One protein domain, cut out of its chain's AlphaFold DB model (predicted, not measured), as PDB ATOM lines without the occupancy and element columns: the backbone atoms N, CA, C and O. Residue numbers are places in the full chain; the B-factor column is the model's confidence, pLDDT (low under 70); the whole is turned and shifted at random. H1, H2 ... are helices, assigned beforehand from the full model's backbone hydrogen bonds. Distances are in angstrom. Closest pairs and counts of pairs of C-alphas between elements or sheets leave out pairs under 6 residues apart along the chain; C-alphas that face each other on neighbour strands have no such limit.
ATOM      1  N   ASN A 226     225.108 266.747 199.535       81.38
ATOM      2  CA  ASN A 226     224.387 267.472 198.486       81.38
ATOM      3  C   ASN A 226     224.453 266.711 197.159       81.38
ATOM      4  O   ASN A 226     223.440 266.565 196.471       81.38
ATOM      5  N   THR A 227     225.627 266.164 196.842       85.31
ATOM      6  CA  THR A 227     225.855 265.295 195.685       85.31
ATOM      7  C   THR A 227     225.026 264.016 195.806       85.31
ATOM      8  O   THR A 227     224.342 263.639 194.852       85.31
ATOM      9  N   LEU A 228     224.984 263.402 196.998       87.94
ATOM     10  CA  LEU A 228     224.122 262.245 197.268       87.94
ATOM     11  C   LEU A 228     222.641 262.562 197.002       87.94
ATOM     12  O   LEU A 228     221.983 261.821 196.276       87.94
ATOM     13  N   SER A 229     222.125 263.679 197.524       89.69
ATOM     14  CA  SER A 229     220.727 264.074 197.309       89.69
ATOM     15  C   SER A 229     220.388 264.358 195.850       89.69
ATOM     16  O   SER A 229     219.293 264.005 195.402       89.69
ATOM     17  N   MET A 230     221.317 264.960 195.101       90.69
ATOM     18  CA  MET A 230     221.162 265.186 193.664       90.69
ATOM     19  C   MET A 230     221.108 263.865 192.892       90.69
ATOM     20  O   MET A 230     220.224 263.668 192.057       90.69
ATOM     21  N   HIS A 231     222.014 262.932 193.196       92.94
ATOM     22  CA  HIS A 231     222.051 261.613 192.560       92.94
ATOM     23  C   HIS A 231     220.799 260.790 192.885       92.94
ATOM     24  O   HIS A 231     220.268 260.111 192.001       92.94
ATOM     25  N   THR A 232     220.277 260.890 194.111       92.88
ATOM     26  CA  THR A 232     219.010 260.260 194.502       92.88
ATOM     27  C   THR A 232     217.837 260.825 193.698       92.88
ATOM     28  O   THR A 232     217.040 260.054 193.166       92.88
ATOM     29  N   ALA A 233     217.746 262.151 193.540       94.12
ATOM     30  CA  ALA A 233     216.691 262.790 192.745       94.12
ATOM     31  C   ALA A 233     216.749 262.385 191.261       94.12
ATOM     32  O   ALA A 233     215.728 262.004 190.688       94.12
ATOM     33  N   LEU A 234     217.945 262.382 190.662       91.31
ATOM     34  CA  LEU A 234     218.159 261.919 189.284       91.31
ATOM     35  C   LEU A 234     217.748 260.448 189.110       91.31
ATOM     36  O   LEU A 234     217.035 260.107 188.166       91.31
ATOM     37  N   SER A 235     218.109 259.591 190.067       93.38
ATOM     38  CA  SER A 235     217.773 258.162 190.028       93.38
ATOM     39  C   SER A 235     216.266 257.908 190.131       93.38
ATOM     40  O   SER A 235     215.740 257.031 189.446       93.38
ATOM     41  N   ILE A 236     215.541 258.715 190.912       92.31
ATOM     42  CA  ILE A 236     214.072 258.652 190.995       92.31
ATOM     43  C   ILE A 236     213.413 259.046 189.681       92.31
ATOM     44  O   ILE A 236     212.443 258.417 189.258       92.31
ATOM     45  N   MET A 237     213.995 260.019 188.989       91.50
ATOM     46  CA  MET A 237     213.581 260.409 187.645       91.50
ATOM     47  C   MET A 237     214.019 259.420 186.554       91.50
ATOM     48  O   MET A 237     213.803 259.693 185.377       91.50
ATOM     49  N   ARG A 238     214.608 258.271 186.923       90.50
ATOM     50  CA  ARG A 238     215.137 257.249 186.002       90.50
ATOM     51  C   ARG A 238     216.277 257.758 185.112       90.50
ATOM     52  O   ARG A 238     216.489 257.225 184.028       90.50
ATOM     53  N   VAL A 239     217.018 258.763 185.578       91.31
ATOM     54  CA  VAL A 239     218.197 259.305 184.896       91.31
ATOM     55  C   VAL A 239     219.446 258.878 185.655       91.31
ATOM     56  O   VAL A 239     219.566 259.110 186.859       91.31
ATOM     57  N   HIS A 240     220.386 258.244 184.957       90.75
ATOM     58  CA  HIS A 240     221.666 257.889 185.551       90.75
ATOM     59  C   HIS A 240     222.491 259.161 185.818       90.75
ATOM     60  O   HIS A 240     222.643 259.968 184.898       90.75
ATOM     61  N   PRO A 241     223.053 259.384 187.024       87.38
ATOM     62  CA  PRO A 241     223.724 260.649 187.333       87.38
ATOM     63  C   PRO A 241     224.910 260.985 186.418       87.38
ATOM     64  O   PRO A 241     225.106 262.150 186.085       87.38
ATOM     65  N   ALA A 242     225.654 259.976 185.952       83.31
ATOM     66  CA  ALA A 242     226.754 260.170 184.999       83.31
ATOM     67  C   ALA A 242     226.287 260.541 183.574       83.31
ATOM     68  O   ALA A 242     227.073 261.057 182.784       83.31
ATOM     69  N   GLU A 243     225.017 260.296 183.244       84.75
ATOM     70  CA  GLU A 243     224.426 260.553 181.923       84.75
ATOM     71  C   GLU A 243     223.482 261.770 181.929       84.75
ATOM     72  O   GLU A 243     222.874 262.104 180.908       84.75
ATOM     73  N   ALA A 244     223.344 262.437 183.079       83.75
ATOM     74  CA  ALA A 244     222.380 263.506 183.284       83.75
ATOM     75  C   ALA A 244     222.703 264.742 182.436       83.75
ATOM     76  O   ALA A 244     223.798 265.307 182.488       83.75
ATOM     77  N   LYS A 245     221.710 265.222 181.683       82.50
ATOM     78  CA  LYS A 245     221.801 266.480 180.935       82.50
ATOM     79  C   LYS A 245     221.405 267.651 181.830       82.50
ATOM     80  O   LYS A 245     220.754 267.491 182.860       82.50
ATOM     81  N   ALA A 246     221.722 268.872 181.399       69.62
ATOM     82  CA  ALA A 246     221.384 270.090 182.146       69.62
ATOM     83  C   ALA A 246     219.877 270.217 182.467       69.62
ATOM     84  O   ALA A 246     219.507 270.736 183.521       69.62
ATOM     85  N   THR A 247     219.007 269.715 181.584       72.94
ATOM     86  CA  THR A 247     217.554 269.647 181.807       72.94
ATOM     87  C   THR A 247     217.178 268.676 182.922       72.94
ATOM     88  O   THR A 247     216.314 268.999 183.733       72.94
ATOM     89  N   ASP A 248     217.853 267.531 183.008       75.75
ATOM     90  CA  ASP A 248     217.587 266.504 184.018       75.75
ATOM     91  C   ASP A 248     218.029 266.991 185.398       75.75
ATOM     92  O   ASP A 248     217.291 266.864 186.369       75.75
ATOM     93  N   VAL A 249     219.179 267.670 185.468       76.69
ATOM     94  CA  VAL A 249     219.672 268.307 186.699       76.69
ATOM     95  C   VAL A 249     218.732 269.422 187.171       76.69
ATOM     96  O   VAL A 249     218.504 269.572 188.372       76.69
ATOM     97  N   ARG A 250     218.157 270.212 186.254       82.69
ATOM     98  CA  ARG A 250     217.164 271.240 186.609       82.69
ATOM     99  C   ARG A 250     215.897 270.612 187.188       82.69
ATOM    100  O   ARG A 250     215.450 271.031 188.250       82.69
ATOM    101  N   ASN A 251     215.363 269.591 186.530       78.75
ATOM    102  CA  ASN A 251     214.162 268.897 186.988       78.75
ATOM    103  C   ASN A 251     214.418 268.158 188.324       78.75
ATOM    104  O   ASN A 251     213.569 268.175 189.209       78.75
ATOM    105  N   ALA A 252     215.616 267.602 188.541       86.38
ATOM    106  CA  ALA A 252     216.010 267.005 189.821       86.38
ATOM    107  C   ALA A 252     216.074 268.040 190.957       86.38
ATOM    108  O   ALA A 252     215.639 267.764 192.076       86.38
ATOM    109  N   LYS A 253     216.542 269.265 190.674       82.38
ATOM    110  CA  LYS A 253     216.478 270.387 191.629       82.38
ATOM    111  C   LYS A 253     215.040 270.752 191.990       82.38
ATOM    112  O   LYS A 253     214.789 271.089 193.144       82.38
ATOM    113  N   GLU A 254     214.106 270.660 191.047       86.94
ATOM    114  CA  GLU A 254     212.680 270.884 191.311       86.94
ATOM    115  C   GLU A 254     212.090 269.784 192.206       86.94
ATOM    116  O   GLU A 254     211.383 270.111 193.154       86.94
ATOM    117  N   VAL A 255     212.452 268.510 192.001       85.94
ATOM    118  CA  VAL A 255     212.062 267.384 192.882       85.94
ATOM    119  C   VAL A 255     212.543 267.607 194.325       85.94
ATOM    120  O   VAL A 255     211.779 267.429 195.278       85.94
ATOM    121  N   ILE A 256     213.788 268.069 194.495       85.06
ATOM    122  CA  ILE A 256     214.372 268.401 195.805       85.06
ATOM    123  C   ILE A 256     213.671 269.617 196.433       85.06
ATOM    124  O   ILE A 256     213.299 269.581 197.607       85.06
ATOM    125  N   ALA A 257     213.457 270.690 195.663       84.88
ATOM    126  CA  ALA A 257     212.845 271.933 196.140       84.88
ATOM    127  C   ALA A 257     211.360 271.768 196.498       84.88
ATOM    128  O   ALA A 257     210.909 272.292 197.515       84.88
ATOM    129  N   ALA A 258     210.618 270.982 195.713       83.25
ATOM    130  CA  ALA A 258     209.247 270.567 196.014       83.25
ATOM    131  C   ALA A 258     209.178 269.601 197.208       83.25
ATOM    132  O   ALA A 258     208.096 269.294 197.706       83.25
ATOM    133  N   ARG A 259     210.345 269.142 197.683       85.12
ATOM    134  CA  ARG A 259     210.518 268.180 198.764       85.12
ATOM    135  C   ARG A 259     209.662 266.932 198.533       85.12
ATOM    136  O   ARG A 259     208.951 266.508 199.450       85.12
ATOM    137  N   ASP A 260     209.750 266.389 197.317       92.50
ATOM    138  CA  ASP A 260     208.970 265.246 196.846       92.50
ATOM    139  C   ASP A 260     209.005 264.073 197.837       92.50
ATOM    140  O   ASP A 260     210.039 263.761 198.437       92.50
ATOM    141  N   SER A 261     207.847 263.442 198.033       86.12
ATOM    142  CA  SER A 261     207.662 262.412 199.060       86.12
ATOM    143  C   SER A 261     208.510 261.163 198.815       86.12
ATOM    144  O   SER A 261     209.095 260.641 199.764       86.12
ATOM    145  N   VAL A 262     208.652 260.734 197.556       88.19
ATOM    146  CA  VAL A 262     209.457 259.567 197.174       88.19
ATOM    147  C   VAL A 262     210.934 259.908 197.322       88.19
ATOM    148  O   VAL A 262     211.689 259.149 197.928       88.19
ATOM    149  N   TRP A 263     211.344 261.090 196.862       94.81
ATOM    150  CA  TRP A 263     212.713 261.567 197.048       94.81
ATOM    151  C   TRP A 263     213.128 261.652 198.510       94.81
ATOM    152  O   TRP A 263     214.145 261.067 198.874       94.81
ATOM    153  N   ARG A 264     212.325 262.277 199.373       92.31
ATOM    154  CA  ARG A 264     212.616 262.340 200.813       92.31
ATOM    155  C   ARG A 264     212.766 260.961 201.439       92.31
ATOM    156  O   ARG A 264     213.635 260.764 202.282       92.31
ATOM    157  N   ALA A 265     211.881 260.043 201.066       88.19
ATOM    158  CA  ALA A 265     211.831 258.699 201.609       88.19
ATOM    159  C   ALA A 265     213.137 257.942 201.309       88.19
ATOM    160  O   ALA A 265     213.759 257.388 202.221       88.19
ATOM    161  N   TRP A 266     213.598 257.991 200.057       92.88
ATOM    162  CA  TRP A 266     214.852 257.375 199.613       92.88
ATOM    163  C   TRP A 266     216.097 258.109 200.131       92.88
ATOM    164  O   TRP A 266     217.019 257.467 200.628       92.88
ATOM    165  N   ASP A 267     216.108 259.441 200.098       92.94
ATOM    166  CA  ASP A 267     217.220 260.270 200.575       92.94
ATOM    167  C   ASP A 267     217.480 260.060 202.079       92.94
ATOM    168  O   ASP A 267     218.616 259.827 202.497       92.94
ATOM    169  N   LYS A 268     216.415 260.013 202.892       90.88
ATOM    170  CA  LYS A 268     216.477 259.674 204.323       90.88
ATOM    171  C   LYS A 268     217.053 258.274 204.554       90.88
ATOM    172  O   LYS A 268     217.916 258.114 205.414       90.88
ATOM    173  N   SER A 269     216.603 257.269 203.796       90.25
ATOM    174  CA  SER A 269     217.070 255.882 203.942       90.25
ATOM    175  C   SER A 269     218.546 255.705 203.579       90.25
ATOM    176  O   SER A 269     219.220 254.892 204.199       90.25
ATOM    177  N   PHE A 270     219.070 256.469 202.618       91.56
ATOM    178  CA  PHE A 270     220.493 256.433 202.270       91.56
ATOM    179  C   PHE A 270     221.356 257.137 203.324       91.56
ATOM    180  O   PHE A 270     222.414 256.631 203.685       91.56
ATOM    181  N   ARG A 271     220.902 258.271 203.870       91.00
ATOM    182  CA  ARG A 271     221.672 259.078 204.840       91.00
ATOM    183  C   ARG A 271     221.989 258.366 206.153       91.00
ATOM    184  O   ARG A 271     222.982 258.709 206.784       91.00
ATOM    185  N   VAL A 272     221.165 257.400 206.554       87.00
ATOM    186  CA  VAL A 272     221.375 256.609 207.780       87.00
ATOM    187  C   VAL A 272     222.369 255.455 207.597       87.00
ATOM    188  O   VAL A 272     222.667 254.755 208.560       87.00
ATOM    189  N   ILE A 273     222.869 255.226 206.378       87.50
ATOM    190  CA  ILE A 273     223.871 254.196 206.102       87.50
ATOM    191  C   ILE A 273     225.274 254.779 206.303       87.50
ATOM    192  O   ILE A 273     225.699 255.693 205.591       87.50
ATOM    193  N   VAL A 274     226.012 254.224 207.264       83.38
ATOM    194  CA  VAL A 274     227.413 254.578 207.515       83.38
ATOM    195  C   VAL A 274     228.255 254.190 206.295       83.38
ATOM    196  O   VAL A 274     228.182 253.062 205.817       83.38
ATOM    197  N   GLY A 275     229.024 255.146 205.764       84.44
ATOM    198  CA  GLY A 275     229.874 254.938 204.584       84.44
ATOM    199  C   GLY A 275     229.190 255.144 203.224       84.44
ATOM    200  O   GLY A 275     229.852 255.041 202.194       84.44
ATOM    201  N   ILE A 276     227.905 255.528 203.184       89.50
ATOM    202  CA  ILE A 276     227.130 255.668 201.932       89.50
ATOM    203  C   ILE A 276     227.715 256.645 200.905       89.50
ATOM    204  O   ILE A 276     227.501 256.500 199.698       89.50
ATOM    205  N   LEU A 277     228.451 257.655 201.370       86.94
ATOM    206  CA  LEU A 277     229.113 258.633 200.508       86.94
ATOM    207  C   LEU A 277     230.210 257.973 199.661       86.94
ATOM    208  O   LEU A 277     230.390 258.366 198.510       86.94
ATOM    209  N   ASN A 278     230.831 256.913 200.188       86.50
ATOM    210  CA  ASN A 278     231.894 256.139 199.546       86.50
ATOM    211  C   ASN A 278     231.370 254.989 198.666       86.50
ATOM    212  O   ASN A 278     232.162 254.341 197.986       86.50
ATOM    213  N   VAL A 279     230.059 254.722 198.664       86.62
ATOM    214  CA  VAL A 279     229.438 253.780 197.718       86.62
ATOM    215  C   VAL A 279     229.395 254.430 196.337       86.62
ATOM    216  O   VAL A 279     229.004 255.594 196.206       86.62
ATOM    217  N   ASP A 280     229.775 253.688 195.299       87.38
ATOM    218  CA  ASP A 280     229.815 254.200 193.933       87.38
ATOM    219  C   ASP A 280     228.417 254.588 193.414       87.38
ATOM    220  O   ASP A 280     227.368 254.116 193.865       87.38
ATOM    221  N   THR A 281     228.401 255.525 192.469       86.12
ATOM    222  CA  THR A 281     227.161 256.111 191.952       86.12
ATOM    223  C   THR A 281     226.283 255.095 191.222       86.12
ATOM    224  O   THR A 281     225.061 255.179 191.357       86.12
ATOM    225  N   ASP A 282     226.873 254.118 190.537       87.44
ATOM    226  CA  ASP A 282     226.149 253.118 189.745       87.44
ATOM    227  C   ASP A 282     225.396 252.148 190.668       87.44
ATOM    228  O   ASP A 282     224.213 251.855 190.458       87.44
ATOM    229  N   THR A 283     226.036 251.730 191.764       89.31
ATOM    230  CA  THR A 283     225.422 250.917 192.821       89.31
ATOM    231  C   THR A 283     224.263 251.662 193.478       89.31
ATOM    232  O   THR A 283     223.159 251.121 193.588       89.31
ATOM    233  N   ARG A 284     224.458 252.932 193.869       93.31
ATOM    234  CA  ARG A 284     223.383 253.744 194.477       93.31
ATOM    235  C   ARG A 284     222.201 253.929 193.522       93.31
ATOM    236  O   ARG A 284     221.051 253.765 193.935       93.31
ATOM    237  N   HIS A 285     222.476 254.216 192.250       93.50
ATOM    238  CA  HIS A 285     221.453 254.351 191.216       93.50
ATOM    239  C   HIS A 285     220.673 253.046 191.010       93.50
ATOM    240  O   HIS A 285     219.443 253.063 190.952       93.50
ATOM    241  N   THR A 286     221.371 251.909 190.950       92.31
ATOM    242  CA  THR A 286     220.765 250.583 190.769       92.31
ATOM    243  C   THR A 286     219.809 250.241 191.910       92.31
ATOM    244  O   THR A 286     218.672 249.849 191.651       92.31
ATOM    245  N   ILE A 287     220.214 250.473 193.165       94.12
ATOM    246  CA  ILE A 287     219.374 250.219 194.347       94.12
ATOM    247  C   ILE A 287     218.065 251.018 194.276       94.12
ATOM    248  O   ILE A 287     216.987 250.456 194.469       94.12
ATOM    249  N   ILE A 288     218.140 252.313 193.955       93.88
ATOM    250  CA  ILE A 288     216.955 253.174 193.834       93.88
ATOM    251  C   ILE A 288     216.080 252.709 192.662       93.88
ATOM    252  O   ILE A 288     214.872 252.526 192.810       93.88
ATOM    253  N   SER A 289     216.681 252.458 191.499       92.00
ATOM    254  CA  SER A 289     215.966 252.033 190.294       92.00
ATOM    255  C   SER A 289     215.238 250.696 190.468       92.00
ATOM    256  O   SER A 289     214.117 250.538 189.970       92.00
ATOM    257  N   GLU A 290     215.830 249.736 191.176       89.25
ATOM    258  CA  GLU A 290     215.181 248.469 191.513       89.25
ATOM    259  C   GLU A 290     214.118 248.629 192.593       89.25
ATOM    260  O   GLU A 290     213.017 248.101 192.444       89.25
ATOM    261  N   GLY A 291     214.404 249.396 193.642       89.25
ATOM    262  CA  GLY A 291     213.466 249.614 194.732       89.25
ATOM    263  C   GLY A 291     212.185 250.318 194.291       89.25
ATOM    264  O   GLY A 291     211.099 249.960 194.735       89.25
ATOM    265  N   LEU A 292     212.278 251.238 193.327       89.06
ATOM    266  CA  LEU A 292     211.117 251.890 192.714       89.06
ATOM    267  C   LEU A 292     210.234 250.945 191.881       89.06
ATOM    268  O   LEU A 292     209.177 251.365 191.417       89.06
ATOM    269  N   LYS A 293     210.650 249.693 191.637       87.69
ATOM    270  CA  LYS A 293     209.785 248.661 191.035       87.69
ATOM    271  C   LYS A 293     208.876 247.997 192.075       87.69
ATOM    272  O   LYS A 293     207.878 247.395 191.691       87.69
ATOM    273  N   ASN A 294     209.189 248.122 193.368       85.00
ATOM    274  CA  ASN A 294     208.366 247.618 194.460       85.00
ATOM    275  C   ASN A 294     207.667 248.780 195.184       85.00
ATOM    276  O   ASN A 294     208.266 249.496 195.987       85.00
ATOM    277  N   LEU A 295     206.367 248.936 194.927       75.75
ATOM    278  CA  LEU A 295     205.548 250.012 195.494       75.75
ATOM    279  C   LEU A 295     205.461 249.975 197.032       75.75
ATOM    280  O   LEU A 295     205.217 251.019 197.636       75.75
ATOM    281  N   GLN A 296     205.698 248.825 197.678       78.94
ATOM    282  CA  GLN A 296     205.709 248.726 199.146       78.94
ATOM    283  C   GLN A 296     206.870 249.517 199.767       78.94
ATOM    284  O   GLN A 296     206.690 250.189 200.782       78.94
ATOM    285  N   LEU A 297     208.021 249.570 199.089       83.00
ATOM    286  CA  LEU A 297     209.211 250.280 199.569       83.00
ATOM    287  C   LEU A 297     209.058 251.806 199.531       83.00
ATOM    288  O   LEU A 297     209.838 252.518 200.156       83.00
ATOM    289  N   ILE A 298     208.069 252.343 198.817       75.25
ATOM    290  CA  ILE A 298     207.814 253.792 198.793       75.25
ATOM    291  C   ILE A 298     207.136 254.238 200.097       75.25
ATOM    292  O   ILE A 298     207.450 255.308 200.614       75.25
ATOM    293  N   ASN A 299     206.265 253.395 200.658       77.31
ATOM    294  CA  ASN A 299     205.403 253.752 201.788       77.31
ATOM    295  C   ASN A 299     205.839 253.137 203.129       77.31
ATOM    296  O   ASN A 299     205.303 253.534 204.162       77.31
ATOM    297  N   ASN A 300     206.790 252.196 203.131       87.44
ATOM    298  CA  ASN A 300     207.297 251.550 204.342       87.44
ATOM    299  C   ASN A 300     208.790 251.863 204.564       87.44
ATOM    300  O   ASN A 300     209.659 251.388 203.831       87.44
ATOM    301  N   ASP A 301     209.080 252.683 205.581       86.00
ATOM    302  CA  ASP A 301     210.438 253.126 205.932       86.00
ATOM    303  C   ASP A 301     211.345 251.960 206.371       86.00
ATOM    304  O   ASP A 301     212.520 251.931 205.995       86.00
ATOM    305  N   GLU A 302     210.812 251.001 207.134       86.19
ATOM    306  CA  GLU A 302     211.573 249.870 207.686       86.19
ATOM    307  C   GLU A 302     211.943 248.866 206.593       86.19
ATOM    308  O   GLU A 302     213.108 248.479 206.470       86.19
ATOM    309  N   GLU A 303     210.988 248.520 205.728       88.50
ATOM    310  CA  GLU A 303     211.233 247.634 204.587       88.50
ATOM    311  C   GLU A 303     212.180 248.269 203.563       88.50
ATOM    312  O   GLU A 303     213.067 247.588 203.043       88.50
ATOM    313  N   ARG A 304     212.054 249.580 203.300       94.19
ATOM    314  CA  ARG A 304     212.982 250.299 202.412       94.19
ATOM    315  C   ARG A 304     214.392 250.316 202.980       94.19
ATOM    316  O   ARG A 304     215.344 250.079 202.238       94.19
ATOM    317  N   LEU A 305     214.545 250.566 204.278       90.38
ATOM    318  CA  LEU A 305     215.855 250.534 204.921       90.38
ATOM    319  C   LEU A 305     216.452 249.121 204.908       90.38
ATOM    320  O   LEU A 305     217.631 248.970 204.595       90.38
ATOM    321  N   HIS A 306     215.647 248.093 205.187       90.38
ATOM    322  CA  HIS A 306     216.077 246.699 205.104       90.38
ATOM    323  C   HIS A 306     216.523 246.329 203.681       90.38
ATOM    324  O   HIS A 306     217.583 245.729 203.512       90.38
ATOM    325  N   PHE A 307     215.765 246.742 202.662       93.88
ATOM    326  CA  PHE A 307     216.106 246.554 201.252       93.88
ATOM    327  C   PHE A 307     217.419 247.249 200.863       93.88
ATOM    328  O   PHE A 307     218.263 246.652 200.201       93.88
ATOM    329  N   VAL A 308     217.629 248.499 201.289       93.81
ATOM    330  CA  VAL A 308     218.886 249.219 201.020       93.81
ATOM    331  C   VAL A 308     220.064 248.513 201.696       93.81
ATOM    332  O   VAL A 308     221.090 248.290 201.057       93.81
ATOM    333  N   LYS A 309     219.916 248.108 202.964       92.12
ATOM    334  CA  LYS A 309     220.975 247.414 203.708       92.12
ATOM    335  C   LYS A 309     221.310 246.044 203.121       92.12
ATOM    336  O   LYS A 309     222.487 245.723 203.017       92.12
ATOM    337  N   SER A 310     220.318 245.265 202.684       91.12
ATOM    338  CA  SER A 310     220.561 243.953 202.068       91.12
ATOM    339  C   SER A 310     221.281 244.060 200.722       91.12
ATOM    340  O   SER A 310     222.112 243.215 200.406       91.12
ATOM    341  N   ARG A 311     221.031 245.123 199.945       92.19
ATOM    342  CA  ARG A 311     221.754 245.396 198.690       92.19
ATOM    343  C   ARG A 311     223.171 245.930 198.892       92.19
ATOM    344  O   ARG A 311     223.992 245.801 197.990       92.19
ATOM    345  N   LEU A 312     223.448 246.521 200.050       92.12
ATOM    346  CA  LEU A 312     224.777 246.999 200.438       92.12
ATOM    347  C   LEU A 312     225.546 245.990 201.305       92.12
ATOM    348  O   LEU A 312     226.685 246.265 201.680       92.12
ATOM    349  N   ALA A 313     224.953 244.833 201.613       90.06
ATOM    350  CA  ALA A 313     225.606 243.791 202.388       90.06
ATOM    351  C   ALA A 313     226.860 243.290 201.656       90.06
ATOM    352  O   ALA A 313     226.822 242.975 200.467       90.06
ATOM    353  N   GLY A 314     227.990 243.265 202.363       79.75
ATOM    354  CA  GLY A 314     229.293 242.908 201.789       79.75
ATOM    355  C   GLY A 314     229.955 243.992 200.925       79.75
ATOM    356  O   GLY A 314     231.019 243.738 200.360       79.75
ATOM    357  N   ASN A 315     229.383 245.200 200.815       86.81
ATOM    358  CA  ASN A 315     230.036 246.303 200.107       86.81
ATOM    359  C   ASN A 315     231.218 246.854 200.939       86.81
ATOM    360  O   ASN A 315     231.016 247.208 202.103       86.81
ATOM    361  N   PRO A 316     232.433 246.994 200.369       82.94
ATOM    362  CA  PRO A 316     233.619 247.445 201.107       82.94
ATOM    363  C   PRO A 316     233.493 248.863 201.689       82.94
ATOM    364  O   PRO A 316     234.172 249.179 202.663       82.94
ATOM    365  N   ALA A 317     232.623 249.711 201.129       84.62
ATOM    366  CA  ALA A 317     232.349 251.050 201.649       84.62
ATOM    367  C   ALA A 317     231.438 251.050 202.894       84.62
ATOM    368  O   ALA A 317     231.414 252.042 203.619       84.62
ATOM    369  N   CYS A 318     230.723 249.949 203.157       86.56
ATOM    370  CA  CYS A 318     229.777 249.794 204.264       86.56
ATOM    371  C   CYS A 318     230.147 248.574 205.138       86.56
ATOM    372  O   CYS A 318     229.396 247.594 205.172       86.56
ATOM    373  N   PRO A 319     231.286 248.598 205.857       80.31
ATOM    374  CA  PRO A 319     231.806 247.432 206.584       80.31
ATOM    375  C   PRO A 319     230.859 246.918 207.678       80.31
ATOM    376  O   PRO A 319     230.802 245.717 207.927       80.31
ATOM    377  N   GLU A 320     230.054 247.794 208.285       83.75
ATOM    378  CA  GLU A 320     229.046 247.422 209.291       83.75
ATOM    379  C   GLU A 320     227.924 246.536 208.725       83.75
ATOM    380  O   GLU A 320     227.237 245.840 209.470       83.75
ATOM    381  N   LEU A 321     227.739 246.538 207.400       86.50
ATOM    382  CA  LEU A 321     226.745 245.719 206.712       86.50
ATOM    383  C   LEU A 321     227.329 244.409 206.168       86.50
ATOM    384  O   LEU A 321     226.599 243.649 205.536       86.50
ATOM    385  N   ALA A 322     228.614 244.112 206.402       78.44
ATOM    386  CA  ALA A 322     229.287 242.929 205.854       78.44
ATOM    387  C   ALA A 322     228.547 241.612 206.159       78.44
ATOM    388  O   ALA A 322     228.463 240.749 205.291       78.44
TER     389      ALA A 322
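Overview. This is residues 226 to 322 of the 677 residues of an uncharacterized protein of Serratia sp. S1B (UniProt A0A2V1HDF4). Four crossed helices, H1, H3, H6 and H4, make a compact core in which each touches the next round a ring, H4 coming back to H1. H2 covers H1 at one end of the longest direction, short H5 sits at the corner before H6, and the last stretch after H6, residues 312 to 322, holds no named helix and ends at Ala 322, far from H2. The printed part has 97 residues, with six named helices in the order H1 to H6 and no named strand; the class is all helix. The whole is compact, with a radius of gyration of the C-alphas of 12.7 A and spans of 38 by 26 by 20 A.

Arrangement. H1, residues 226 to 236, touches H2, residues 246 to 257, about perpendicular at 78 degrees, with the C-alphas of Ala 233 and Ala 252 closest at 5.2 A. H1 also touches H3, residues 261 to 271, at a steep tilt of 48 degrees, opposite ways; the closest C-alphas, of Ala 233 and Trp 263, are 6.0 A apart. H1 touches H4, residues 281 to 291, at a steep tilt of 42 degrees, the same way, closest at the C-alphas of Ser 235 and His 285, 5.4 A. H3 touches H6, residues 301 to 311, at a steep tilt of 52 degrees, the same way, closest at the C-alphas of Ser 269 and Leu 305, 5.6 A. H4 touches H6 at a steep tilt of 49 degrees, opposite ways, closest at the C-alphas of Ile 287 and Val 308, 6.8 A. H5, residues 296 to 299, touches H6 only at the corner and only just touches H3, with 3 pairs of C-alphas within 8 A, the closest those of Val 262 and Ile 298 at 6.2 A. H1 and H6 are apart, and H2 is apart from H4, H5 and H6. In H1, H2, H3, H4 and H6 every O i to N i+4 pair is within hydrogen-bond range; H5 is too short for such a pair.

Along the chain. H1 begins at C-alpha 226 (224.387, 267.472, 198.486) and is 15.5 A long. H2 is 16.5 A, H3 15.5 A and H4 15.4 A long, and H5 5.7 A. H6, 15.5 A long, ends at C-alpha 311 (221.754, 245.396, 198.690).

Size, cuts and confidence. The C-alphas farthest apart, of Thr 247 and Ala 322, are 37.8 A apart. The printed part has no cut and no long link. The mean pLDDT of the printed part is 87.2, and residue 246 is under 70.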